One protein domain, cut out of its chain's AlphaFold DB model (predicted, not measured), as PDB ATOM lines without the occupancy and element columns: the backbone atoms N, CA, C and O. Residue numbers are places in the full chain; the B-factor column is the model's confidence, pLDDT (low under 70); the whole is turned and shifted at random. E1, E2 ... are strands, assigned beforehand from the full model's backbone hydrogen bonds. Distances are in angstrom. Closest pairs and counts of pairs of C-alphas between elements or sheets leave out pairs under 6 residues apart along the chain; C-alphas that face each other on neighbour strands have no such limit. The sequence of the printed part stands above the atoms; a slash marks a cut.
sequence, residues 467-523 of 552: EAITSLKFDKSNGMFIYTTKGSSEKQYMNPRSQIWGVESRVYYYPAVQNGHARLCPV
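This is residues 467 to 523 of the 552 residues of an uncharacterized protein of Emmonsia crescens (UniProt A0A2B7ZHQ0). A small sandwich of two antiparallel sheets, a three-stranded one of E1, E2 and E3 and a two-stranded one of E4 and E5, with the strands of one sheet crossing those of the other. The sheets are only partly face to face: E1 and E2 come near E4 and E5, while E3 is at the far edge, and a long loop, residues 495 to 507, takes the chain from one sheet to the other. The printed part has 57 residues, with no named helix and five named strands in the order E1 E2 E3 E4 E5, and its class is all strand. It is compact, with a radius of gyration of the C-alphas of 11.0 A and spans of 32 by 26 by 17 A.

The larger sheet is a meander, each strand the antiparallel neighbour of the one before, of E1, residues 469 to 475, E2, residues 480 to 485, and E3, residues 492 to 494. E2 is its inner strand, and E1 and E3 are its edge strands. The hairpin E1 and E2 has N 482 and O 473 within hydrogen-bond range at 2.7 A, and N 475 and O 480 at 2.8 A. The hairpin E2 and E3, with 132 degrees between the directions, has N 494 and O 481 at 2.8 A. The other sheet is the hairpin of E4, residues 508 to 514, and E5, residues 517 to 522, with 151 degrees between the directions and N 512 and O 519 at 2.8 A. The two sheets are face to face, their best planes 30 degrees apart and their strands at 64 degrees. Between E1 and E5 the closest C-alphas are those of Lys 473 and Ala 518, 5.1 A apart. Between E2 and E4 they are those of Phe 481 and Pro 511, 7.2 A apart. E3 and E5 are apart, and E3 and E4 are only just apart, at 8.4 A. Residues 500 to 501 pair antiparallel with residues 508 to 509 of E4.

E1 begins at C-alpha 469, (-16.910, 61.192, -77.044), and is 16.2 A long from first to last C-alpha. E2 is also 16.2 A long, and E3 is 6.9 A. E4 begins at C-alpha 508, (-14.403, 47.848, -74.158), and is 17.3 A long. E5, 15.5 A long, ends at C-alpha 522, (-12.762, 47.551, -79.843).

The two C-alphas farthest apart are those of Ser 477 and Glu 504, at 32.4 A. The printed part has no cut. The links E1 to E2 and E4 to E5 are tight, E2 to E3 is short, and E3 to E4, with 13 residues, is long. The mean pLDDT of the printed part is 94.4, and no printed residue is under 70.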
ATOM      1  N   GLU A 467     -19.912  56.622 -76.635       97.38
ATOM      2  CA  GLU A 467     -20.993  57.461 -77.161       97.38
ATOM      3  C   GLU A 467     -20.946  58.895 -76.617       97.38
ATOM      4  O   GLU A 467     -21.505  59.818 -77.213       97.38
ATOM      5  N   ALA A 468     -20.277  59.095 -75.478       97.12
ATOM      6  CA  ALA A 468     -20.070  60.418 -74.923       97.12
ATOM      7  C   ALA A 468     -18.978  61.191 -75.673       97.12
ATOM      8  O   ALA A 468     -18.982  62.412 -75.587       97.12
ATOM      9  N   ILE A 469     -18.063  60.541 -76.403       97.56
ATOM     10  CA  ILE A 469     -16.910  61.192 -77.044       97.56
ATOM     11  C   ILE A 469     -17.301  61.769 -78.410       97.56
ATOM     12  O   ILE A 469     -17.661  61.044 -79.332       97.56
ATOM     13  N   THR A 470     -17.169  63.087 -78.575       97.81
ATOM     14  CA  THR A 470     -17.499  63.800 -79.825       97.81
ATOM     15  C   THR A 470     -16.289  64.081 -80.710       97.81
ATOM     16  O   THR A 470     -16.427  64.250 -81.920       97.81
ATOM     17  N   SER A 471     -15.089  64.141 -80.134       97.94
ATOM     18  CA  SER A 471     -13.843  64.280 -80.891       97.94
ATOM     19  C   SER A 471     -12.720  63.542 -80.187       97.94
ATOM     20  O   SER A 471     -12.627  63.655 -78.970       97.94
ATOM     21  N   LEU A 472     -11.823  62.908 -80.939       97.88
ATOM     22  CA  LEU A 472     -10.613  62.279 -80.418       97.88
ATOM     23  C   LEU A 472      -9.420  62.658 -81.305       97.88
ATOM     24  O   LEU A 472      -9.496  62.564 -82.530       97.88
ATOM     25  N   LYS A 473      -8.320  63.116 -80.704       97.88
ATOM     26  CA  LYS A 473      -7.060  63.456 -81.385       97.88
ATOM     27  C   LYS A 473      -5.878  62.980 -80.549       97.88
ATOM     28  O   LYS A 473      -5.967  62.978 -79.331       97.88
ATOM     29  N   PHE A 474      -4.770  62.618 -81.185       97.31
ATOM     30  CA  PHE A 474      -3.543  62.262 -80.471       97.31
ATOM     31  C   PHE A 474      -2.607  63.467 -80.402       97.31
ATOM     32  O   PHE A 474      -2.252  64.046 -81.432       97.31
ATOM     33  N   ASP A 475      -2.225  63.850 -79.191       96.12
ATOM     34  CA  ASP A 475      -1.253  64.899 -78.929       96.12
ATOM     35  C   ASP A 475       0.143  64.291 -78.815       96.12
ATOM     36  O   ASP A 475       0.555  63.794 -77.766       96.12
ATOM     37  N   LYS A 476       0.886  64.366 -79.924       92.75
ATOM     38  CA  LYS A 476       2.256  63.847 -80.023       92.75
ATOM     39  C   LYS A 476       3.215  64.477 -79.013       92.75
ATOM     40  O   LYS A 476       4.200  63.837 -78.673       92.75
ATOM     41  N   SER A 477       2.959  65.711 -78.570       88.00
ATOM     42  CA  SER A 477       3.859  66.404 -77.641       88.00
ATOM     43  C   SER A 477       3.788  65.827 -76.228       88.00
ATOM     44  O   SER A 477       4.805  65.773 -75.544       88.00
ATOM     45  N   ASN A 478       2.611  65.339 -75.832       84.50
ATOM     46  CA  ASN A 478       2.359  64.798 -74.498       84.50
ATOM     47  C   ASN A 478       2.223  63.268 -74.478       84.50
ATOM     48  O   ASN A 478       2.153  62.688 -73.402       84.50
ATOM     49  N   GLY A 479       2.155  62.607 -75.638       87.62
ATOM     50  CA  GLY A 479       1.913  61.161 -75.715       87.62
ATOM     51  C   GLY A 479       0.502  60.754 -75.267       87.62
ATOM     52  O   GLY A 479       0.281  59.611 -74.883       87.62
ATOM     53  N   MET A 480      -0.453  61.687 -75.312       94.19
ATOM     54  CA  MET A 480      -1.800  61.539 -74.750       94.19
ATOM     55  C   MET A 480      -2.875  61.706 -75.822       94.19
ATOM     56  O   MET A 480      -2.683  62.407 -76.818       94.19
ATOM     57  N   PHE A 481      -4.051  61.130 -75.595       96.94
ATOM     58  CA  PHE A 481      -5.228  61.407 -76.412       96.94
ATOM     59  C   PHE A 481      -6.022  62.571 -75.824       96.94
ATOM     60  O   PHE A 481      -6.332  62.586 -74.637       96.94
ATOM     61  N   ILE A 482      -6.374  63.534 -76.669       97.38
ATOM     62  CA  ILE A 482      -7.254  64.652 -76.344       97.38
ATOM     63  C   ILE A 482      -8.650  64.330 -76.856       97.38
ATOM     64  O   ILE A 482      -8.819  64.012 -78.037       97.38
ATOM     65  N   TYR A 483      -9.649  64.485 -75.999       97.88
ATOM     66  CA  TYR A 483     -11.043  64.292 -76.364       97.88
ATOM     67  C   TYR A 483     -11.952  65.420 -75.880       97.88
ATOM     68  O   TYR A 483     -11.585  66.218 -75.021       97.88
ATOM     69  N   THR A 484     -13.138  65.497 -76.480       97.69
ATOM     70  CA  THR A 484     -14.262  66.317 -76.004       97.69
ATOM     71  C   THR A 484     -15.483  65.421 -75.864       97.69
ATOM     72  O   THR A 484     -15.575  64.407 -76.567       97.69
ATOM     73  N   THR A 485     -16.392  65.768 -74.954       97.50
ATOM     74  CA  THR A 485     -17.611  64.996 -74.709       97.50
ATOM     75  C   THR A 485     -18.871  65.742 -75.130       97.50
ATOM     76  O   THR A 485     -18.911  66.970 -75.201       97.50
ATOM     77  N   LYS A 486     -19.947  65.002 -75.398       95.44
ATOM     78  CA  LYS A 486     -21.248  65.568 -75.748       95.44
ATOM     79  C   LYS A 486     -21.748  66.461 -74.611       95.44
ATOM     80  O   LYS A 486     -21.993  65.993 -73.505       95.44
ATOM     81  N   GLY A 487     -21.925  67.747 -74.904       93.19
ATOM     82  CA  GLY A 487     -22.349  68.749 -73.922       93.19
ATOM     83  C   GLY A 487     -21.204  69.479 -73.214       93.19
ATOM     84  O   GLY A 487     -21.486  70.358 -72.405       93.19
ATOM     85  N   SER A 488     -19.941  69.180 -73.542       93.44
ATOM     86  CA  SER A 488     -18.775  69.923 -73.057       93.44
ATOM     87  C   SER A 488     -17.860  70.349 -74.206       93.44
ATOM     88  O   SER A 488     -17.481  69.551 -75.060       93.44
ATOM     89  N   SER A 489     -17.466  71.625 -74.221       93.06
ATOM     90  CA  SER A 489     -16.407  72.133 -75.106       93.06
ATOM     91  C   SER A 489     -15.007  71.998 -74.498       93.06
ATOM     92  O   SER A 489     -14.022  72.401 -75.120       93.06
ATOM     93  N   GLU A 490     -14.907  71.490 -73.269       95.31
ATOM     94  CA  GLU A 490     -13.643  71.342 -72.562       95.31
ATOM     95  C   GLU A 490     -12.850  70.157 -73.119       95.31
ATOM     96  O   GLU A 490     -13.376  69.060 -73.317       95.31
ATOM     97  N   LYS A 491     -11.564  70.393 -73.388       96.50
ATOM     98  CA  LYS A 491     -10.637  69.350 -73.825       96.50
ATOM     99  C   LYS A 491     -10.151  68.575 -72.611       96.50
ATOM    100  O   LYS A 491      -9.576  69.158 -71.697       96.50
ATOM    101  N   GLN A 492     -10.328  67.267 -72.649       96.25
ATOM    102  CA  GLN A 492      -9.854  66.343 -71.627       96.25
ATOM    103  C   GLN A 492      -8.763  65.444 -72.205       96.25
ATOM    104  O   GLN A 492      -8.664  65.274 -73.421       96.25
ATOM    105  N   TYR A 493      -7.932  64.884 -71.328       95.50
ATOM    106  CA  TYR A 493      -6.819  64.015 -71.697       95.50
ATOM    107  C   TYR A 493      -7.094  62.590 -71.214       95.50
ATOM    108  O   TYR A 493      -7.612  62.399 -70.116       95.50
ATOM    109  N   MET A 494      -6.757  61.595 -72.030       95.69
ATOM    110  CA  MET A 494      -6.795  60.180 -71.665       95.69
ATOM    111  C   MET A 494      -5.508  59.481 -72.110       95.69
ATOM    112  O   MET A 494      -4.913  59.840 -73.133       95.69
ATOM    113  N   ASN A 495      -5.080  58.491 -71.331       89.88
ATOM    114  CA  ASN A 495      -3.903  57.688 -71.643       89.88
ATOM    115  C   ASN A 495      -4.210  56.737 -72.818       89.88
ATOM    116  O   ASN A 495      -5.352  56.289 -72.948       89.88
ATOM    117  N   PRO A 496      -3.211  56.345 -73.631       88.19
ATOM    118  CA  PRO A 496      -3.374  55.319 -74.672       88.19
ATOM    119  C   PRO A 496      -3.966  53.988 -74.179       88.19
ATOM    120  O   PRO A 496      -4.597  53.268 -74.941       88.19
ATOM    121  N   ARG A 497      -3.796  53.680 -72.888       79.12
ATOM    122  CA  ARG A 497      -4.290  52.453 -72.244       79.12
ATOM    123  C   ARG A 497      -5.660  52.599 -71.579       79.12
ATOM    124  O   ARG A 497      -6.153  51.644 -70.988       79.12
ATOM    125  N   SER A 498      -6.277  53.781 -71.634       87.44
ATOM    126  CA  SER A 498      -7.583  54.004 -71.014       87.44
ATOM    127  C   SER A 498      -8.651  53.134 -71.677       87.44
ATOM    128  O   SER A 498      -8.904  53.256 -72.874       87.44
ATOM    129  N   GLN A 499      -9.299  52.276 -70.887       92.12
ATOM    130  CA  GLN A 499     -10.429  51.474 -71.345       92.12
ATOM    131  C   GLN A 499     -11.716  52.296 -71.287       92.12
ATOM    132  O   GLN A 499     -12.049  52.890 -70.261       92.12
ATOM    133  N   ILE A 500     -12.454  52.313 -72.392       95.75
ATOM    134  CA  ILE A 500     -13.701  53.061 -72.540       95.75
ATOM    135  C   ILE A 500     -14.807  52.070 -72.856       95.75
ATOM    136  O   ILE A 500     -14.714  51.307 -73.816       95.75
ATOM    137  N   TRP A 501     -15.855  52.063 -72.044       95.38
ATOM    138  CA  TRP A 501     -16.993  51.183 -72.268       95.38
ATOM    139  C   TRP A 501     -17.882  51.734 -73.390       95.38
ATOM    140  O   TRP A 501     -18.301  52.893 -73.336       95.38
ATOM    141  N   GLY A 502     -18.170  50.918 -74.405       96.56
ATOM    142  CA  GLY A 502     -19.206  51.210 -75.395       96.56
ATOM    143  C   GLY A 502     -20.557  50.721 -74.891       96.56
ATOM    144  O   GLY A 502     -20.759  49.517 -74.733       96.56
ATOM    145  N   VAL A 503     -21.486  51.636 -74.621       92.50
ATOM    146  CA  VAL A 503     -22.828  51.301 -74.124       92.50
ATOM    147  C   VAL A 503     -23.629  50.545 -75.181       92.50
ATOM    148  O   VAL A 503     -24.308  49.573 -74.849       92.50
ATOM    149  N   GLU A 504     -23.537  50.961 -76.446       93.31
ATOM    150  CA  GLU A 504     -24.286  50.345 -77.546       93.31
ATOM    151  C   GLU A 504     -23.692  48.994 -77.950       93.31
ATOM    152  O   GLU A 504     -24.420  48.019 -78.138       93.31
ATOM    153  N   SER A 505     -22.364  48.912 -78.041       93.19
ATOM    154  CA  SER A 505     -21.663  47.698 -78.473       93.19
ATOM    155  C   SER A 505     -21.408  46.692 -77.350       93.19
ATOM    156  O   SER A 505     -21.113  45.535 -77.639       93.19
ATOM    157  N   ARG A 506     -21.541  47.102 -76.081       93.44
ATOM    158  CA  ARG A 506     -21.251  46.296 -74.881       93.44
ATOM    159  C   ARG A 506     -19.860  45.649 -74.899       93.44
ATOM    160  O   ARG A 506     -19.686  44.526 -74.427       93.44
ATOM    161  N   VAL A 507     -18.876  46.362 -75.438       93.38
ATOM    162  CA  VAL A 507     -17.462  45.967 -75.422       93.38
ATOM    163  C   VAL A 507     -16.598  47.139 -74.966       93.38
ATOM    164  O   VAL A 507     -16.999  48.302 -75.060       93.38
ATOM    165  N   TYR A 508     -15.405  46.832 -74.466       92.94
ATOM    166  CA  TYR A 508     -14.403  47.848 -74.158       92.94
ATOM    167  C   TYR A 508     -13.664  48.284 -75.421       92.94
ATOM    168  O   TYR A 508     -13.454  47.494 -76.343       92.94
ATOM    169  N   TYR A 509     -13.248  49.544 -75.436       97.31
ATOM    170  CA  TYR A 509     -12.414  50.148 -76.465       97.31
ATOM    171  C   TYR A 509     -11.165  50.737 -75.829       97.31
ATOM    172  O   TYR A 509     -11.204  51.180 -74.682       97.31
ATOM    173  N   TYR A 510     -10.091  50.814 -76.604       95.12
ATOM    174  CA  TYR A 510      -8.905  51.591 -76.266       95.12
ATOM    175  C   TYR A 510      -8.629  52.626 -77.366       95.12
ATOM    176  O   TYR A 510      -8.904  52.373 -78.547       95.12
ATOM    177  N   PRO A 511      -8.127  53.819 -77.016       96.50
ATOM    178  CA  PRO A 511      -7.706  54.804 -77.997       96.50
ATOM    179  C   PRO A 511      -6.379  54.383 -78.645       96.50
ATOM    180  O   PRO A 511      -5.397  54.093 -77.973       96.50
ATOM    181  N   ALA A 512      -6.330  54.384 -79.974       95.94
ATOM    182  CA  ALA A 512      -5.148  54.048 -80.760       95.94
ATOM    183  C   ALA A 512      -4.952  55.044 -81.910       95.94
ATOM    184  O   ALA A 512      -5.890  55.710 -82.354       95.94
ATOM    185  N   VAL A 513      -3.723  55.154 -82.420       96.44
ATOM    186  CA  VAL A 513      -3.432  55.915 -83.642       96.44
ATOM    187  C   VAL A 513      -3.370  54.943 -84.812       96.44
ATOM    188  O   VAL A 513      -2.410  54.194 -84.950       96.44
ATOM    189  N   GLN A 514      -4.376  54.976 -85.684       93.50
ATOM    190  CA  GLN A 514      -4.435  54.143 -86.882       93.50
ATOM    191  C   GLN A 514      -4.374  55.032 -88.124       93.50
ATOM    192  O   GLN A 514      -5.186  55.944 -88.290       93.50
ATOM    193  N   ASN A 515      -3.394  54.784 -88.997       94.31
ATOM    194  CA  ASN A 515      -3.151  55.579 -90.209       94.31
ATOM    195  C   ASN A 515      -3.007  57.086 -89.924       94.31
ATOM    196  O   ASN A 515      -3.530  57.922 -90.653       94.31
ATOM    197  N   GLY A 516      -2.342  57.441 -88.818       93.00
ATOM    198  CA  GLY A 516      -2.134  58.836 -88.411       93.00
ATOM    199  C   GLY A 516      -3.350  59.522 -87.776       93.00
ATOM    200  O   GLY A 516      -3.245  60.685 -87.384       93.00
ATOM    201  N   HIS A 517      -4.476  58.822 -87.619       95.88
ATOM    202  CA  HIS A 517      -5.684  59.342 -86.985       95.88
ATOM    203  C   HIS A 517      -5.963  58.628 -85.663       95.88
ATOM    204  O   HIS A 517      -5.853  57.408 -85.571       95.88
ATOM    205  N   ALA A 518      -6.361  59.385 -84.641       96.75
ATOM    206  CA  ALA A 518      -6.822  58.805 -83.387       96.75
ATOM    207  C   ALA A 518      -8.192  58.138 -83.583       96.75
ATOM    208  O   ALA A 518      -9.106  58.752 -84.135       96.75
ATOM    209  N   ARG A 519      -8.324  56.887 -83.144       97.69
ATOM    210  CA  ARG A 519      -9.542  56.073 -83.230       97.69
ATOM    211  C   ARG A 519      -9.729  55.268 -81.951       97.69
ATOM    212  O   ARG A 519      -8.764  55.003 -81.246       97.69
ATOM    213  N   LEU A 520     -10.966  54.877 -81.672       97.50
ATOM    214  CA  LEU A 520     -11.281  53.907 -80.629       97.50
ATOM    215  C   LEU A 520     -11.356  52.526 -81.274       97.50
ATOM    216  O   LEU A 520     -12.175  52.306 -82.168       97.50
ATOM    217  N   CYS A 521     -10.497  51.616 -80.835       95.81
ATOM    218  CA  CYS A 521     -10.448  50.245 -81.322       95.81
ATOM    219  C   CYS A 521     -11.163  49.335 -80.317       95.81
ATOM    220  O   CYS A 521     -10.833  49.400 -79.131       95.81
ATOM    221  N   PRO A 522     -12.142  48.515 -80.740       95.69
ATOM    222  CA  PRO A 522     -12.762  47.551 -79.843       95.69
ATOM    223  C   PRO A 522     -11.718  46.520 -79.410       95.69
ATOM    224  O   PRO A 522     -10.910  46.066 -80.223       95.69
ATOM    225  N   VAL A 523     -11.750  46.126 -78.140       91.12
ATOM    226  CA  VAL A 523     -11.001  44.971 -77.646       91.12
ATOM    227  C   VAL A 523     -11.635  43.749 -78.299       91.12
ATOM    228  O   VAL A 523     -12.728  43.330 -77.913       91.12
TER     229      VAL A 523